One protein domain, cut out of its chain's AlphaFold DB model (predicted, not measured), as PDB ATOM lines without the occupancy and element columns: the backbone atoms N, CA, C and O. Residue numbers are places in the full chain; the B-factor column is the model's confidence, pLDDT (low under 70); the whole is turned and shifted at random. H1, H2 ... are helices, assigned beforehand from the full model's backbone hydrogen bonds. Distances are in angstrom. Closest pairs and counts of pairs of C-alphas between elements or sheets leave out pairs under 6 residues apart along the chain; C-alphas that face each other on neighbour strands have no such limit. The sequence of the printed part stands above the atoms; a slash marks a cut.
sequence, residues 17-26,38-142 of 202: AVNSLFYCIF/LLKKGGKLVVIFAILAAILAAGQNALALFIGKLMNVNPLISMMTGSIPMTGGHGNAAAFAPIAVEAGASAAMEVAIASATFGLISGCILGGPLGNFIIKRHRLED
ATOM      1  N   ALA A  17      49.902 -19.988  33.884       80.25
ATOM      2  CA  ALA A  17      49.452 -18.623  34.157       80.25
ATOM      3  C   ALA A  17      47.963 -18.424  33.824       80.25
ATOM      4  O   ALA A  17      47.220 -17.812  34.594       80.25
ATOM      5  N   VAL A  18      47.509 -18.991  32.704       83.19
ATOM      6  CA  VAL A  18      46.112 -18.887  32.262       83.19
ATOM      7  C   VAL A  18      45.167 -19.674  33.177       83.19
ATOM      8  O   VAL A  18      44.131 -19.142  33.573       83.19
ATOM      9  N   ASN A  19      45.525 -20.901  33.572       81.81
ATOM     10  CA  ASN A  19      44.714 -21.672  34.520       81.81
ATOM     11  C   ASN A  19      44.623 -20.998  35.885       81.81
ATOM     12  O   ASN A  19      43.524 -20.873  36.421       81.81
ATOM     13  N   SER A  20      45.744 -20.512  36.426       82.19
ATOM     14  CA  SER A  20      45.738 -19.781  37.695       82.19
ATOM     15  C   SER A  20      44.810 -18.568  37.634       82.19
ATOM     16  O   SER A  20      44.008 -18.365  38.542       82.19
ATOM     17  N   LEU A  21      44.843 -17.800  36.539       85.44
ATOM     18  CA  LEU A  21      43.938 -16.668  36.344       85.44
ATOM     19  C   LEU A  21      42.464 -17.105  36.336       85.44
ATOM     20  O   LEU A  21      41.643 -16.497  37.027       85.44
ATOM     21  N   PHE A  22      42.121 -18.171  35.611       86.69
ATOM     22  CA  PHE A  22      40.745 -18.666  35.566       86.69
ATOM     23  C   PHE A  22      40.269 -19.263  36.893       86.69
ATOM     24  O   PHE A  22      39.112 -19.045  37.247       86.69
ATOM     25  N   TYR A  23      41.127 -19.936  37.662       86.88
ATOM     26  CA  TYR A  23      40.774 -20.383  39.012       86.88
ATOM     27  C   TYR A  23      40.529 -19.203  39.949       86.88
ATOM     28  O   TYR A  23      39.528 -19.199  40.667       86.88
ATOM     29  N   CYS A  24      41.371 -18.168  39.901       87.12
ATOM     30  CA  CYS A  24      41.156 -16.961  40.694       87.12
ATOM     31  C   CYS A  24      39.831 -16.276  40.330       87.12
ATOM     32  O   CYS A  24      39.068 -15.913  41.224       87.12
ATOM     33  N   ILE A  25      39.515 -16.150  39.035       88.50
ATOM     34  CA  ILE A  25      38.222 -15.621  38.574       88.50
ATOM     35  C   ILE A  25      37.071 -16.514  39.051       88.50
ATOM     36  O   ILE A  25      36.077 -16.001  39.553       88.50
ATOM     37  N   PHE A  26      37.192 -17.837  38.928       86.56
ATOM     38  CA  PHE A  26      36.160 -18.785  39.344       86.56
ATOM     39  C   PHE A  26      35.858 -18.678  40.844       86.56
ATOM     40  O   PHE A  26      34.696 -18.543  41.227       86.56
ATOM     41  N   LEU A  38      21.395 -13.986  52.157       73.00
ATOM     42  CA  LEU A  38      20.989 -15.342  52.563       73.00
ATOM     43  C   LEU A  38      21.724 -15.789  53.831       73.00
ATOM     44  O   LEU A  38      21.095 -16.324  54.743       73.00
ATOM     45  N   LEU A  39      23.027 -15.510  53.927       78.56
ATOM     46  CA  LEU A  39      23.819 -15.822  55.117       78.56
ATOM     47  C   LEU A  39      23.265 -15.111  56.364       78.56
ATOM     48  O   LEU A  39      23.094 -15.732  57.413       78.56
ATOM     49  N   LYS A  40      22.916 -13.823  56.238       79.56
ATOM     50  CA  LYS A  40      22.281 -13.051  57.317       79.56
ATOM     51  C   LYS A  40      20.877 -13.556  57.654       79.56
ATOM     52  O   LYS A  40      20.571 -13.685  58.835       79.56
ATOM     53  N   LYS A  41      20.045 -13.865  56.650       82.06
ATOM     54  CA  LYS A  41      18.690 -14.420  56.846       82.06
ATOM     55  C   LYS A  41      18.727 -15.763  57.574       82.06
ATOM     56  O   LYS A  41      17.923 -15.989  58.471       82.06
ATOM     57  N   GLY A  42      19.671 -16.632  57.222       79.81
ATOM     58  CA  GLY A  42      19.835 -17.924  57.882       79.81
ATOM     59  C   GLY A  42      20.451 -17.834  59.289       79.81
ATOM     60  O   GLY A  42      20.301 -18.759  60.092       79.81
ATOM     61  N   GLY A  43      21.097 -16.713  59.625       87.50
ATOM     62  CA  GLY A  43      21.472 -16.337  60.988       87.50
ATOM     63  C   GLY A  43      22.251 -17.423  61.738       87.50
ATOM     64  O   GLY A  43      23.255 -17.949  61.258       87.50
ATOM     65  N   LYS A  44      21.774 -17.783  62.938       90.12
ATOM     66  CA  LYS A  44      22.418 -18.790  63.800       90.12
ATOM     67  C   LYS A  44      22.470 -20.180  63.152       90.12
ATOM     68  O   LYS A  44      23.432 -20.911  63.379       90.12
ATOM     69  N   LEU A  45      21.465 -20.547  62.354       88.31
ATOM     70  CA  LEU A  45      21.396 -21.874  61.741       88.31
ATOM     71  C   LEU A  45      22.495 -22.075  60.697       88.31
ATOM     72  O   LEU A  45      23.056 -23.164  60.634       88.31
ATOM     73  N   VAL A  46      22.871 -21.031  59.950       90.00
ATOM     74  CA  VAL A  46      23.956 -21.147  58.960       90.00
ATOM     75  C   VAL A  46      25.309 -21.323  59.636       90.00
ATOM     76  O   VAL A  46      26.118 -22.119  59.174       90.00
ATOM     77  N   VAL A  47      25.547 -20.652  60.765       90.50
ATOM     78  CA  VAL A  47      26.785 -20.850  61.539       90.50
ATOM     79  C   VAL A  47      26.860 -22.274  62.088       90.50
ATOM     80  O   VAL A  47      27.895 -22.924  61.965       90.50
ATOM     81  N   ILE A  48      25.757 -22.789  62.646       94.06
ATOM     82  CA  ILE A  48      25.692 -24.180  63.119       94.06
ATOM     83  C   ILE A  48      25.939 -25.145  61.956       94.06
ATOM     84  O   ILE A  48      26.754 -26.056  62.083       94.06
ATOM     85  N   PHE A  49      25.283 -24.925  60.816       91.69
ATOM     86  CA  PHE A  49      25.477 -25.730  59.617       91.69
ATOM     87  C   PHE A  49      26.932 -25.699  59.139       91.69
ATOM     88  O   PHE A  49      27.495 -26.754  58.875       91.69
ATOM     89  N   ALA A  50      27.567 -24.527  59.090       91.75
ATOM     90  CA  ALA A  50      28.960 -24.387  58.677       91.75
ATOM     91  C   ALA A  50      29.915 -25.154  59.605       91.75
ATOM     92  O   ALA A  50      30.815 -25.839  59.126       91.75
ATOM     93  N   ILE A  51      29.692 -25.100  60.923       95.19
ATOM     94  CA  ILE A  51      30.479 -25.872  61.896       95.19
ATOM     95  C   ILE A  51      30.274 -27.376  61.679       95.19
ATOM     96  O   ILE A  51      31.248 -28.125  61.626       95.19
ATOM     97  N   LEU A  52      29.028 -27.827  61.516       95.88
ATOM     98  CA  LEU A  52      28.728 -29.237  61.253       95.88
ATOM     99  C   LEU A  52      29.341 -29.712  59.929       95.88
ATOM    100  O   LEU A  52      29.920 -30.794  59.882       95.88
ATOM    101  N   ALA A  53      29.271 -28.894  58.880       94.19
ATOM    102  CA  ALA A  53      29.888 -29.170  57.589       94.19
ATOM    103  C   ALA A  53      31.417 -29.245  57.700       94.19
ATOM    104  O   ALA A  53      32.021 -30.153  57.137       94.19
ATOM    105  N   ALA A  54      32.048 -28.357  58.473       94.56
ATOM    106  CA  ALA A  54      33.486 -28.398  58.726       94.56
ATOM    107  C   ALA A  54      33.902 -29.670  59.485       94.56
ATOM    108  O   ALA A  54      34.886 -30.314  59.118       94.56
ATOM    109  N   ILE A  55      33.132 -30.077  60.502       96.88
ATOM    110  CA  ILE A  55      33.355 -31.337  61.227       96.88
ATOM    111  C   ILE A  55      33.202 -32.533  60.280       96.88
ATOM    112  O   ILE A  55      34.040 -33.436  60.284       96.88
ATOM    113  N   LEU A  56      32.166 -32.535  59.441       95.19
ATOM    114  CA  LEU A  56      31.933 -33.598  58.467       95.19
ATOM    115  C   LEU A  56      33.058 -33.664  57.423       95.19
ATOM    116  O   LEU A  56      33.538 -34.754  57.125       95.19
ATOM    117  N   ALA A  57      33.535 -32.521  56.926       95.50
ATOM    118  CA  ALA A  57      34.675 -32.439  56.015       95.50
ATOM    119  C   ALA A  57      35.967 -32.964  56.665       95.50
ATOM    120  O   ALA A  57      36.706 -33.735  56.051       95.50
ATOM    121  N   ALA A  58      36.220 -32.618  57.930       96.31
ATOM    122  CA  ALA A  58      37.335 -33.182  58.687       96.31
ATOM    123  C   ALA A  58      37.201 -34.711  58.831       96.31
ATOM    124  O   ALA A  58      38.179 -35.433  58.640       96.31
ATOM    125  N   GLY A  59      35.988 -35.210  59.085       97.38
ATOM    126  CA  GLY A  59      35.681 -36.641  59.116       97.38
ATOM    127  C   GLY A  59      35.913 -37.341  57.772       97.38
ATOM    128  O   GLY A  59      36.525 -38.407  57.745       97.38
ATOM    129  N   GLN A  60      35.499 -36.729  56.656       96.25
ATOM    130  CA  GLN A  60      35.767 -37.229  55.300       96.25
ATOM    131  C   GLN A  60      37.272 -37.366  55.050       96.25
ATOM    132  O   GLN A  60      37.720 -38.399  54.556       96.25
ATOM    133  N   ASN A  61      38.059 -36.361  55.438       96.62
ATOM    134  CA  ASN A  61      39.515 -36.392  55.284       96.62
ATOM    135  C   ASN A  61      40.162 -37.452  56.178       96.62
ATOM    136  O   ASN A  61      41.018 -38.203  55.714       96.62
ATOM    137  N   ALA A  62      39.730 -37.565  57.435       97.19
ATOM    138  CA  ALA A  62      40.227 -38.589  58.348       97.19
ATOM    139  C   ALA A  62      39.945 -40.003  57.818       97.19
ATOM    140  O   ALA A  62      40.840 -40.848  57.818       97.19
ATOM    141  N   LEU A  63      38.730 -40.249  57.316       96.94
ATOM    142  CA  LEU A  63      38.357 -41.530  56.723       96.94
ATOM    143  C   LEU A  63      39.159 -41.818  55.450       96.94
ATOM    144  O   LEU A  63      39.668 -42.926  55.289       96.94
ATOM    145  N   ALA A  64      39.315 -40.825  54.574       96.31
ATOM    146  CA  ALA A  64      40.084 -40.962  53.345       96.31
ATOM    147  C   ALA A  64      41.553 -41.310  53.631       96.31
ATOM    148  O   ALA A  64      42.089 -42.260  53.063       96.31
ATOM    149  N   LEU A  65      42.185 -40.610  54.577       96.94
ATOM    150  CA  LEU A  65      43.549 -40.903  55.020       96.94
ATOM    151  C   LEU A  65      43.658 -42.268  55.711       96.94
ATOM    152  O   LEU A  65      44.640 -42.980  55.507       96.94
ATOM    153  N   PHE A  66      42.661 -42.657  56.511       97.38
ATOM    154  CA  PHE A  66      42.635 -43.956  57.183       97.38
ATOM    155  C   PHE A  66      42.569 -45.116  56.181       97.38
ATOM    156  O   PHE A  66      43.398 -46.027  56.239       97.38
ATOM    157  N   ILE A  67      41.631 -45.062  55.232       96.56
ATOM    158  CA  ILE A  67      41.500 -46.069  54.169       96.56
ATOM    159  C   ILE A  67      42.745 -46.052  53.279       96.56
ATOM    160  O   ILE A  67      43.307 -47.106  52.987       96.56
ATOM    161  N   GLY A  68      43.225 -44.863  52.912       96.12
ATOM    162  CA  GLY A  68      44.452 -44.686  52.142       96.12
ATOM    163  C   GLY A  68      45.654 -45.364  52.792       96.12
ATOM    164  O   GLY A  68      46.377 -46.107  52.130       96.12
ATOM    165  N   LYS A  69      45.811 -45.205  54.110       96.12
ATOM    166  CA  LYS A  69      46.860 -45.874  54.885       96.12
ATOM    167  C   LYS A  69      46.710 -47.395  54.871       96.12
ATOM    168  O   LYS A  69      47.709 -48.088  54.704       96.12
ATOM    169  N   LEU A  70      45.490 -47.918  55.016       97.12
ATOM    170  CA  LEU A  70      45.232 -49.361  54.951       97.12
ATOM    171  C   LEU A  70      45.582 -49.941  53.569       97.12
ATOM    172  O   LEU A  70      46.106 -51.049  53.473       97.12
ATOM    173  N   MET A  71      45.335 -49.172  52.511       95.06
ATOM    174  CA  MET A  71      45.626 -49.548  51.127       95.06
ATOM    175  C   MET A  71      47.054 -49.198  50.668       95.06
ATOM    176  O   MET A  71      47.385 -49.452  49.514       95.06
ATOM    177  N   ASN A  72      47.903 -48.641  51.541       94.81
ATOM    178  CA  ASN A  72      49.246 -48.139  51.205       94.81
ATOM    179  C   ASN A  72      49.265 -47.127  50.038       94.81
ATOM    180  O   ASN A  72      50.171 -47.121  49.204       94.81
ATOM    181  N   VAL A  73      48.264 -46.248  49.982       94.25
ATOM    182  CA  VAL A  73      48.155 -45.170  48.989       94.25
ATOM    183  C   VAL A  73      48.816 -43.895  49.520       94.25
ATOM    184  O   VAL A  73      48.797 -43.622  50.720       94.25
ATOM    185  N   ASN A  74      49.401 -43.095  48.621       94.12
ATOM    186  CA  ASN A  74      49.970 -41.794  48.969       94.12
ATOM    187  C   ASN A  74      48.896 -40.900  49.637       94.12
ATOM    188  O   ASN A  74      47.836 -40.702  49.036       94.12
ATOM    189  N   PRO A  75      49.163 -40.305  50.816       94.81
ATOM    190  CA  PRO A  75      48.212 -39.444  51.522       94.81
ATOM    191  C   PRO A  75      47.638 -38.296  50.683       94.81
ATOM    192  O   PRO A  75      46.468 -37.956  50.843       94.81
ATOM    193  N   LEU A  76      48.421 -37.720  49.766       94.38
ATOM    194  CA  LEU A  76      47.958 -36.668  48.860       94.38
ATOM    195  C   LEU A  76      46.892 -37.189  47.891       94.38
ATOM    196  O   LEU A  76      45.892 -36.514  47.673       94.38
ATOM    197  N   ILE A  77      47.066 -38.408  47.370       95.50
ATOM    198  CA  ILE A  77      46.060 -39.080  46.535       95.50
ATOM    199  C   ILE A  77      44.832 -39.423  47.382       95.50
ATOM    200  O   ILE A  77      43.706 -39.227  46.939       95.50
ATOM    201  N   SER A  78      45.024 -39.880  48.619       96.00
ATOM    202  CA  SER A  78      43.909 -40.164  49.529       96.00
ATOM    203  C   SER A  78      43.083 -38.914  49.840       96.00
ATOM    204  O   SER A  78      41.861 -38.969  49.838       96.00
ATOM    205  N   MET A  79      43.706 -37.748  50.019       95.25
ATOM    206  CA  MET A  79      42.974 -36.485  50.189       95.25
ATOM    207  C   MET A  79      42.134 -36.111  48.956       95.25
ATOM    208  O   MET A  79      41.100 -35.454  49.102       95.25
ATOM    209  N   MET A  80      42.505 -36.594  47.764       96.50
ATOM    210  CA  MET A  80      41.703 -36.467  46.539       96.50
ATOM    211  C   MET A  80      40.486 -37.399  46.495       96.50
ATOM    212  O   MET A  80      39.743 -37.373  45.523       96.50
ATOM    213  N   THR A  81      40.226 -38.195  47.531       95.62
ATOM    214  CA  THR A  81      38.931 -38.869  47.737       95.62
ATOM    215  C   THR A  81      38.161 -38.287  48.925       95.62
ATOM    216  O   THR A  81      37.083 -38.771  49.261       95.62
ATOM    217  N   GLY A  82      38.731 -37.282  49.599       94.81
ATOM    218  CA  GLY A  82      38.175 -36.628  50.779       94.81
ATOM    219  C   GLY A  82      37.375 -35.371  50.441       94.81
ATOM    220  O   GLY A  82      36.777 -35.242  49.371       94.81
ATOM    221  N   SER A  83      37.373 -34.406  51.359       94.94
ATOM    222  CA  SER A  83      36.533 -33.211  51.263       94.94
ATOM    223  C   SER A  83      36.896 -32.292  50.097       94.94
ATOM    224  O   SER A  83      36.029 -31.543  49.646       94.94
ATOM    225  N   ILE A  84      38.144 -32.340  49.604       93.81
ATOM    226  CA  ILE A  84      38.630 -31.490  48.505       93.81
ATOM    227  C   ILE A  84      37.688 -31.605  47.293       93.81
ATOM    228  O   ILE A  84      37.090 -30.590  46.935       93.81
ATOM    229  N   PRO A  85      37.455 -32.800  46.718       94.38
ATOM    230  CA  PRO A  85      36.451 -32.968  45.672       94.38
ATOM    231  C   PRO A  85      35.043 -33.298  46.181       94.38
ATOM    232  O   PRO A  85      34.079 -32.917  45.523       94.38
ATOM    233  N   MET A  86      34.875 -33.992  47.315       91.19
ATOM    234  CA  MET A  86      33.538 -34.434  47.764       91.19
ATOM    235  C   MET A  86      32.655 -33.284  48.249       91.19
ATOM    236  O   MET A  86      31.447 -33.306  48.044       91.19
ATOM    237  N   THR A  87      33.254 -32.286  48.900       90.25
ATOM    238  CA  THR A  87      32.547 -31.078  49.350       90.25
ATOM    239  C   THR A  87      32.810 -29.911  48.400       90.25
ATOM    240  O   THR A  87      31.907 -29.133  48.111       90.25
ATOM    241  N   GLY A  88      34.040 -29.789  47.892       84.25
ATOM    242  CA  GLY A  88      34.434 -28.690  47.009       84.25
ATOM    243  C   GLY A  88      34.089 -28.869  45.526       84.25
ATOM    244  O   GLY A  88      34.217 -27.920  44.752       84.25
ATOM    245  N   GLY A  89      33.663 -30.066  45.115       90.62
ATOM    246  CA  GLY A  89      33.303 -30.382  43.735       90.62
ATOM    247  C   GLY A  89      34.468 -30.276  42.748       90.62
ATOM    248  O   GLY A  89      35.646 -30.232  43.114       90.62
ATOM    249  N   HIS A  90      34.130 -30.216  41.459       91.12
ATOM    250  CA  HIS A  90      35.111 -30.158  40.369       91.12
ATOM    251  C   HIS A  90      35.971 -28.891  40.387       91.12
ATOM    252  O   HIS A  90      37.113 -28.946  39.948       91.12
ATOM    253  N   GLY A  91      35.462 -27.774  40.920       88.19
ATOM    254  CA  GLY A  91      36.222 -26.526  41.042       88.19
ATOM    255  C   GLY A  91      37.419 -26.673  41.982       88.19
ATOM    256  O   GLY A  91      38.554 -26.408  41.588       88.19
ATOM    257  N   ASN A  92      37.192 -27.188  43.195       89.75
ATOM    258  CA  ASN A  92      38.284 -27.482  44.125       89.75
ATOM    259  C   ASN A  92      39.169 -28.629  43.628       89.75
ATOM    260  O   ASN A  92      40.384 -28.554  43.778       89.75
ATOM    261  N   ALA A  93      38.597 -29.668  43.013       92.50
ATOM    262  CA  ALA A  93      39.394 -30.734  42.409       92.50
ATOM    263  C   ALA A  93      40.393 -30.166  41.385       92.50
ATOM    264  O   ALA A  93      41.588 -30.433  41.477       92.50
ATOM    265  N   ALA A  94      39.919 -29.321  40.466       89.44
ATOM    266  CA  ALA A  94      40.746 -28.711  39.433       89.44
ATOM    267  C   ALA A  94      41.794 -27.743  40.006       89.44
ATOM    268  O   ALA A  94      42.914 -27.702  39.509       89.44
ATOM    269  N   ALA A  95      41.460 -27.000  41.063       88.25
ATOM    270  CA  ALA A  95      42.376 -26.039  41.670       88.25
ATOM    271  C   ALA A  95      43.460 -26.684  42.549       88.25
ATOM    272  O   ALA A  95      44.611 -26.256  42.519       88.25
ATOM    273  N   PHE A  96      43.113 -27.709  43.336       89.50
ATOM    274  CA  PHE A  96      44.011 -28.274  44.352       89.50
ATOM    275  C   PHE A  96      44.727 -29.553  43.907       89.50
ATOM    276  O   PHE A  96      45.819 -29.835  44.402       89.50
ATOM    277  N   ALA A  97      44.179 -30.326  42.965       92.88
ATOM    278  CA  ALA A  97      44.856 -31.529  42.487       92.88
ATOM    279  C   ALA A  97      46.203 -31.259  41.780       92.88
ATOM    280  O   ALA A  97      47.132 -32.028  42.034       92.88
ATOM    281  N   PRO A  98      46.390 -30.185  40.977       91.00
ATOM    282  CA  PRO A  98      47.701 -29.850  40.413       91.00
ATOM    283  C   PRO A  98      48.784 -29.678  41.478       91.00
ATOM    284  O   PRO A  98      49.908 -30.122  41.280       91.00
ATOM    285  N   ILE A  99      48.436 -29.103  42.633       89.69
ATOM    286  CA  ILE A  99      49.368 -28.897  43.749       89.69
ATOM    287  C   ILE A  99      49.830 -30.249  44.306       89.69
ATOM    288  O   ILE A  99      51.012 -30.454  44.574       89.69
ATOM    289  N   ALA A 100      48.911 -31.210  44.435       92.88
ATOM    290  CA  ALA A 100      49.253 -32.569  44.844       92.88
ATOM    291  C   ALA A 100      50.129 -33.286  43.798       92.88
ATOM    292  O   ALA A 100      51.074 -33.980  44.173       92.88
ATOM    293  N   VAL A 101      49.860 -33.083  42.503       94.19
ATOM    294  CA  VAL A 101      50.703 -33.605  41.412       94.19
ATOM    295  C   VAL A 101      52.118 -33.028  41.491       94.19
ATOM    296  O   VAL A 101      53.081 -33.793  41.449       94.19
ATOM    297  N   GLU A 102      52.256 -31.712  41.678       91.38
ATOM    298  CA  GLU A 102      53.553 -31.038  41.847       91.38
ATOM    299  C   GLU A 102      54.302 -31.523  43.100       91.38
ATOM    300  O   GLU A 102      55.526 -31.649  43.079       91.38
ATOM    301  N   ALA A 103      53.580 -31.893  44.160       91.62
ATOM    302  CA  ALA A 103      54.134 -32.509  45.368       91.62
ATOM    303  C   ALA A 103      54.461 -34.017  45.222       91.62
ATOM    304  O   ALA A 103      54.808 -34.674  46.206       91.62
ATOM    305  N   GLY A 104      54.373 -34.579  44.010       90.25
ATOM    306  CA  GLY A 104      54.796 -35.947  43.686       90.25
ATOM    307  C   GLY A 104      53.673 -36.987  43.621       90.25
ATOM    308  O   GLY A 104      53.952 -38.174  43.445       90.25
ATOM    309  N   ALA A 105      52.404 -36.586  43.739       93.75
ATOM    310  CA  ALA A 105      51.254 -37.480  43.612       93.75
ATOM    311  C   ALA A 105      50.672 -37.451  42.189       93.75
ATOM    312  O   ALA A 105      49.650 -36.821  41.936       93.75
ATOM    313  N   SER A 106      51.313 -38.159  41.257       92.06
ATOM    314  CA  SER A 106      50.989 -38.102  39.821       92.06
ATOM    315  C   SER A 106      49.526 -38.399  39.468       92.06
ATOM    316  O   SER A 106      48.999 -37.763  38.569       92.06
ATOM    317  N   ALA A 107      48.863 -39.311  40.187       94.06
ATOM    318  CA  ALA A 107      47.468 -39.699  39.936       94.06
ATOM    319  C   ALA A 107      46.424 -38.831  40.676       94.06
ATOM    320  O   ALA A 107      45.240 -39.174  40.724       94.06
ATOM    321  N   ALA A 108      46.845 -37.745  41.334       95.50
ATOM    322  CA  ALA A 108      45.950 -36.926  42.151       95.50
ATOM    323  C   ALA A 108      44.833 -36.268  41.322       95.50
ATOM    324  O   ALA A 108      43.701 -36.182  41.791       95.50
ATOM    325  N   MET A 109      45.128 -35.846  40.089       94.19
ATOM    326  CA  MET A 109      44.157 -35.184  39.211       94.19
ATOM    327  C   MET A 109      42.994 -36.108  38.840       94.19
ATOM    328  O   MET A 109      41.825 -35.761  39.026       94.19
ATOM    329  N   GLU A 110      43.308 -37.305  38.357       95.19
ATOM    330  CA  GLU A 110      42.331 -38.294  37.915       95.19
ATOM    331  C   GLU A 110      41.449 -38.740  39.081       95.19
ATOM    332  O   GLU A 110      40.223 -38.794  38.956       95.19
ATOM    333  N   VAL A 111      42.064 -38.992  40.241       96.50
ATOM    334  CA  VAL A 111      41.347 -39.396  41.454       96.50
ATOM    335  C   VAL A 111      40.437 -38.276  41.959       96.50
ATOM    336  O   VAL A 111      39.295 -38.557  42.329       96.50
ATOM    337  N   ALA A 112      40.881 -37.016  41.926       96.50
ATOM    338  CA  ALA A 112      40.072 -35.884  42.374       96.50
ATOM    339  C   ALA A 112      38.825 -35.684  41.502       96.50
ATOM    340  O   ALA A 112      37.715 -35.554  42.023       96.50
ATOM    341  N   ILE A 113      38.987 -35.703  40.175       95.31
ATOM    342  CA  ILE A 113      37.878 -35.517  39.225       95.31
ATOM    343  C   ILE A 113      36.898 -36.697  39.287       95.31
ATOM    344  O   ILE A 113      35.674 -36.496  39.292       95.31
ATOM    345  N   ALA A 114      37.413 -37.927  39.371       96.31
ATOM    346  CA  ALA A 114      36.583 -39.118  39.528       96.31
ATOM    347  C   ALA A 114      35.776 -39.057  40.833       96.31
ATOM    348  O   ALA A 114      34.561 -39.267  40.824       96.31
ATOM    349  N   SER A 115      36.428 -38.684  41.937       96.19
ATOM    350  CA  SER A 115      35.787 -38.554  43.246       96.19
ATOM    351  C   SER A 115      34.728 -37.454  43.263       96.19
ATOM    352  O   SER A 115      33.647 -37.682  43.796       96.19
ATOM    353  N   ALA A 116      34.975 -36.297  42.640       95.88
ATOM    354  CA  ALA A 116      33.986 -35.214  42.556       95.88
ATOM    355  C   ALA A 116      32.713 -35.671  41.826       95.88
ATOM    356  O   ALA A 116      31.594 -35.434  42.282       95.88
ATOM    357  N   THR A 117      32.884 -36.392  40.717       94.75
ATOM    358  CA  THR A 117      31.768 -36.929  39.926       94.75
ATOM    359  C   THR A 117      30.989 -37.985  40.708       94.75
ATOM    360  O   THR A 117      29.761 -37.931  40.780       94.75
ATOM    361  N   PHE A 118      31.697 -38.919  41.347       93.94
ATOM    362  CA  PHE A 118      31.074 -39.946  42.176       93.94
ATOM    363  C   PHE A 118      30.347 -39.351  43.389       93.94
ATOM    364  O   PHE A 118      29.247 -39.796  43.725       93.94
ATOM    365  N   GLY A 119      30.929 -38.328  44.018       93.06
ATOM    366  CA  GLY A 119      30.343 -37.613  45.149       93.06
ATOM    367  C   GLY A 119      29.040 -36.922  44.781       93.06
ATOM    368  O   GLY A 119      28.058 -37.067  45.504       93.06
ATOM    369  N   LEU A 120      29.000 -36.255  43.624       91.19
ATOM    370  CA  LEU A 120      27.782 -35.623  43.118       91.19
ATOM    371  C   LEU A 120      26.674 -36.657  42.880       91.19
ATOM    372  O   LEU A 120      25.573 -36.508  43.404       91.19
ATOM    373  N   ILE A 121      26.973 -37.731  42.144       93.31
ATOM    374  CA  ILE A 121      25.995 -38.787  41.838       93.31
ATOM    375  C   ILE A 121      25.476 -39.430  43.130       93.31
ATOM    376  O   ILE A 121      24.266 -39.535  43.335       93.31
ATOM    377  N   SER A 122      26.383 -39.824  44.026       93.12
ATOM    378  CA  SER A 122      26.022 -40.447  45.305       93.12
ATOM    379  C   SER A 122      25.223 -39.493  46.193       93.12
ATOM    380  O   SER A 122      24.244 -39.904  46.816       93.12
ATOM    381  N   GLY A 123      25.590 -38.211  46.209       91.31
ATOM    382  CA  GLY A 123      24.876 -37.161  46.927       91.31
ATOM    383  C   GLY A 123      23.445 -36.986  46.427       91.31
ATOM    384  O   GLY A 123      22.528 -36.921  47.242       91.31
ATOM    385  N   CYS A 124      23.223 -37.000  45.111       90.31
ATOM    386  CA  CYS A 124      21.878 -36.942  44.534       90.31
ATOM    387  C   CYS A 124      21.034 -38.172  44.905       90.31
ATOM    388  O   CYS A 124      19.875 -38.027  45.296       90.31
ATOM    389  N   ILE A 125      21.620 -39.373  44.826       95.06
ATOM    390  CA  ILE A 125      20.927 -40.631  45.145       95.06
ATOM    391  C   ILE A 125      20.527 -40.690  46.622       95.06
ATOM    392  O   ILE A 125      19.431 -41.147  46.936       95.06
ATOM    393  N   LEU A 126      21.392 -40.236  47.533       92.69
ATOM    394  CA  LEU A 126      21.136 -40.285  48.976       92.69
ATOM    395  C   LEU A 126      20.299 -39.098  49.472       92.69
ATOM    396  O   LEU A 126      19.476 -39.257  50.377       92.69
ATOM    397  N   GLY A 127      20.489 -37.916  48.883       91.62
ATOM    398  CA  GLY A 127      19.859 -36.672  49.315       91.62
ATOM    399  C   GLY A 127      18.344 -36.670  49.140       91.62
ATOM    400  O   GLY A 127      17.629 -36.286  50.063       91.62
ATOM    401  N   GLY A 128      17.841 -37.161  48.002       89.75
ATOM    402  CA  GLY A 128      16.400 -37.218  47.729       89.75
ATOM    403  C   GLY A 128      15.622 -38.055  48.759       89.75
ATOM    404  O   GLY A 128      14.731 -37.526  49.430       89.75
ATOM    405  N   PRO A 129      15.965 -39.343  48.951       93.00
ATOM    406  CA  PRO A 129      15.328 -40.197  49.952       93.00
ATOM    407  C   PRO A 129      15.459 -39.662  51.379       93.00
ATOM    408  O   PRO A 129      14.487 -39.721  52.133       93.00
ATOM    409  N   LEU A 130      16.625 -39.117  51.752       91.94
ATOM    410  CA  LEU A 130      16.841 -38.550  53.083       91.94
ATOM    411  C   LEU A 130      15.975 -37.304  53.316       91.94
ATOM    412  O   LEU A 130      15.345 -37.191  54.366       91.94
ATOM    413  N   GLY A 131      15.895 -36.405  52.332       90.69
ATOM    414  CA  GLY A 131      15.033 -35.225  52.386       90.69
ATOM    415  C   GLY A 131      13.564 -35.610  52.542       90.69
ATOM    416  O   GLY A 131      12.905 -35.175  53.485       90.69
ATOM    417  N   ASN A 132      13.079 -36.523  51.697       88.75
ATOM    418  CA  ASN A 132      11.714 -37.046  51.776       88.75
ATOM    419  C   ASN A 132      11.422 -37.720  53.131       88.75
ATOM    420  O   ASN A 132      10.348 -37.540  53.705       88.75
ATOM    421  N   PHE A 133      12.384 -38.469  53.678       92.56
ATOM    422  CA  PHE A 133      12.250 -39.074  55.002       92.56
ATOM    423  C   PHE A 133      12.104 -38.021  56.109       92.56
ATOM    424  O   PHE A 133      11.234 -38.161  56.968       92.56
ATOM    425  N   ILE A 134      12.916 -36.959  56.084       90.81
ATOM    426  CA  ILE A 134      12.850 -35.863  57.064       90.81
ATOM    427  C   ILE A 134      11.505 -35.130  56.962       90.81
ATOM    428  O   ILE A 134      10.860 -34.926  57.992       90.81
ATOM    429  N   ILE A 135      11.056 -34.805  55.744       88.50
ATOM    430  CA  ILE A 135       9.770 -34.133  55.489       88.50
ATOM    431  C   ILE A 135       8.617 -34.940  56.087       88.50
ATOM    432  O   ILE A 135       7.871 -34.422  56.922       88.50
ATOM    433  N   LYS A 136       8.521 -36.231  55.744       88.56
ATOM    434  CA  LYS A 136       7.448 -37.110  56.234       88.56
ATOM    435  C   LYS A 136       7.506 -37.324  57.741       88.56
ATOM    436  O   LYS A 136       6.474 -37.325  58.411       88.56
ATOM    437  N   ARG A 137       8.709 -37.499  58.301       91.88
ATOM    438  CA  ARG A 137       8.894 -37.747  59.738       91.88
ATOM    439  C   ARG A 137       8.503 -36.543  60.589       91.88
ATOM    440  O   ARG A 137       7.898 -36.726  61.642       91.88
ATOM    441  N   HIS A 138       8.856 -35.337  60.150       90.81
ATOM    442  CA  HIS A 138       8.571 -34.100  60.877       90.81
ATOM    443  C   HIS A 138       7.273 -33.415  60.430       90.81
ATOM    444  O   HIS A 138       6.933 -32.376  60.988       90.81
ATOM    445  N   ARG A 139       6.532 -34.017  59.485       84.44
ATOM    446  CA  ARG A 139       5.290 -33.480  58.904       84.44
ATOM    447  C   ARG A 139       5.476 -32.050  58.402       84.44
ATOM    448  O   ARG A 139       4.679 -31.169  58.699       84.44
ATOM    449  N   LEU A 140       6.552 -31.843  57.648       81.06
ATOM    450  CA  LEU A 140       6.878 -30.560  57.017       81.06
ATOM    451  C   LEU A 140       6.086 -30.335  55.715       81.06
ATOM    452  O   LEU A 140       6.450 -29.486  54.913       81.06
ATOM    453  N   GLU A 141       5.036 -31.124  55.490       73.50
ATOM    454  CA  GLU A 141       4.118 -30.988  54.364       73.50
ATOM    455  C   GLU A 141       3.172 -29.821  54.671       73.50
ATOM    456  O   GLU A 141       2.206 -29.976  55.417       73.50
ATOM    457  N   ASP A 142       3.483 -28.637  54.143       69.50
ATOM    458  CA  ASP A 142       2.548 -27.514  54.097       69.50
ATOM    459  C   ASP A 142       1.896 -27.475  52.702       69.50
ATOM    460  O   ASP A 142       2.549 -27.076  51.732       69.50
TER     461      ASP A 142
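AT A GLANCE: This is residues 17 to 26 and 38 to 142 of the 202 residues of the protein "Sodium/glutamate symporter" of Fusobacterium necrophorum subsp. funduliforme 1_1_36S (UniProt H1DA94). Long helices H2 and H6 have short H3 and H4 between them; H5 packs along the first part of H6, with H1 outside. 115 residues are printed, with six named helices, H1 to H6: all helix. It is loose: radius of gyration of the C-alphas 17.1 A, spans 53 by 37 by 23 A.

HOW THE PARTS SIT: H2, residues 38 to 70, touches H4, residues 83 to 86, with 57 to 61 alone; closest C-alphas Ala 57 and Ser 83, 5.2 A. H6, residues 108 to 138, forms a hairpin with H5, residues 89 to 102; closest C-alphas Met 109 and Ala 97, 5.0 A. O i to N i+4 pairs within hydrogen-bond range are 26 of 29 in H2, 8 of 10 in H5, 26 of 27 in H6.

IN THESE COORDINATES: H1, residues 17 to 26, begins at C-alpha (49.452, -18.623, 34.157); H3 is residues 75 to 79; H6, 41.9 A long, ends at (8.571, -34.100, 60.877).

THE WHOLE: Residues 27 to 37 are not printed, C-alphas 26 and 38 being 20.4 A apart; residue 142 is under pLDDT 70.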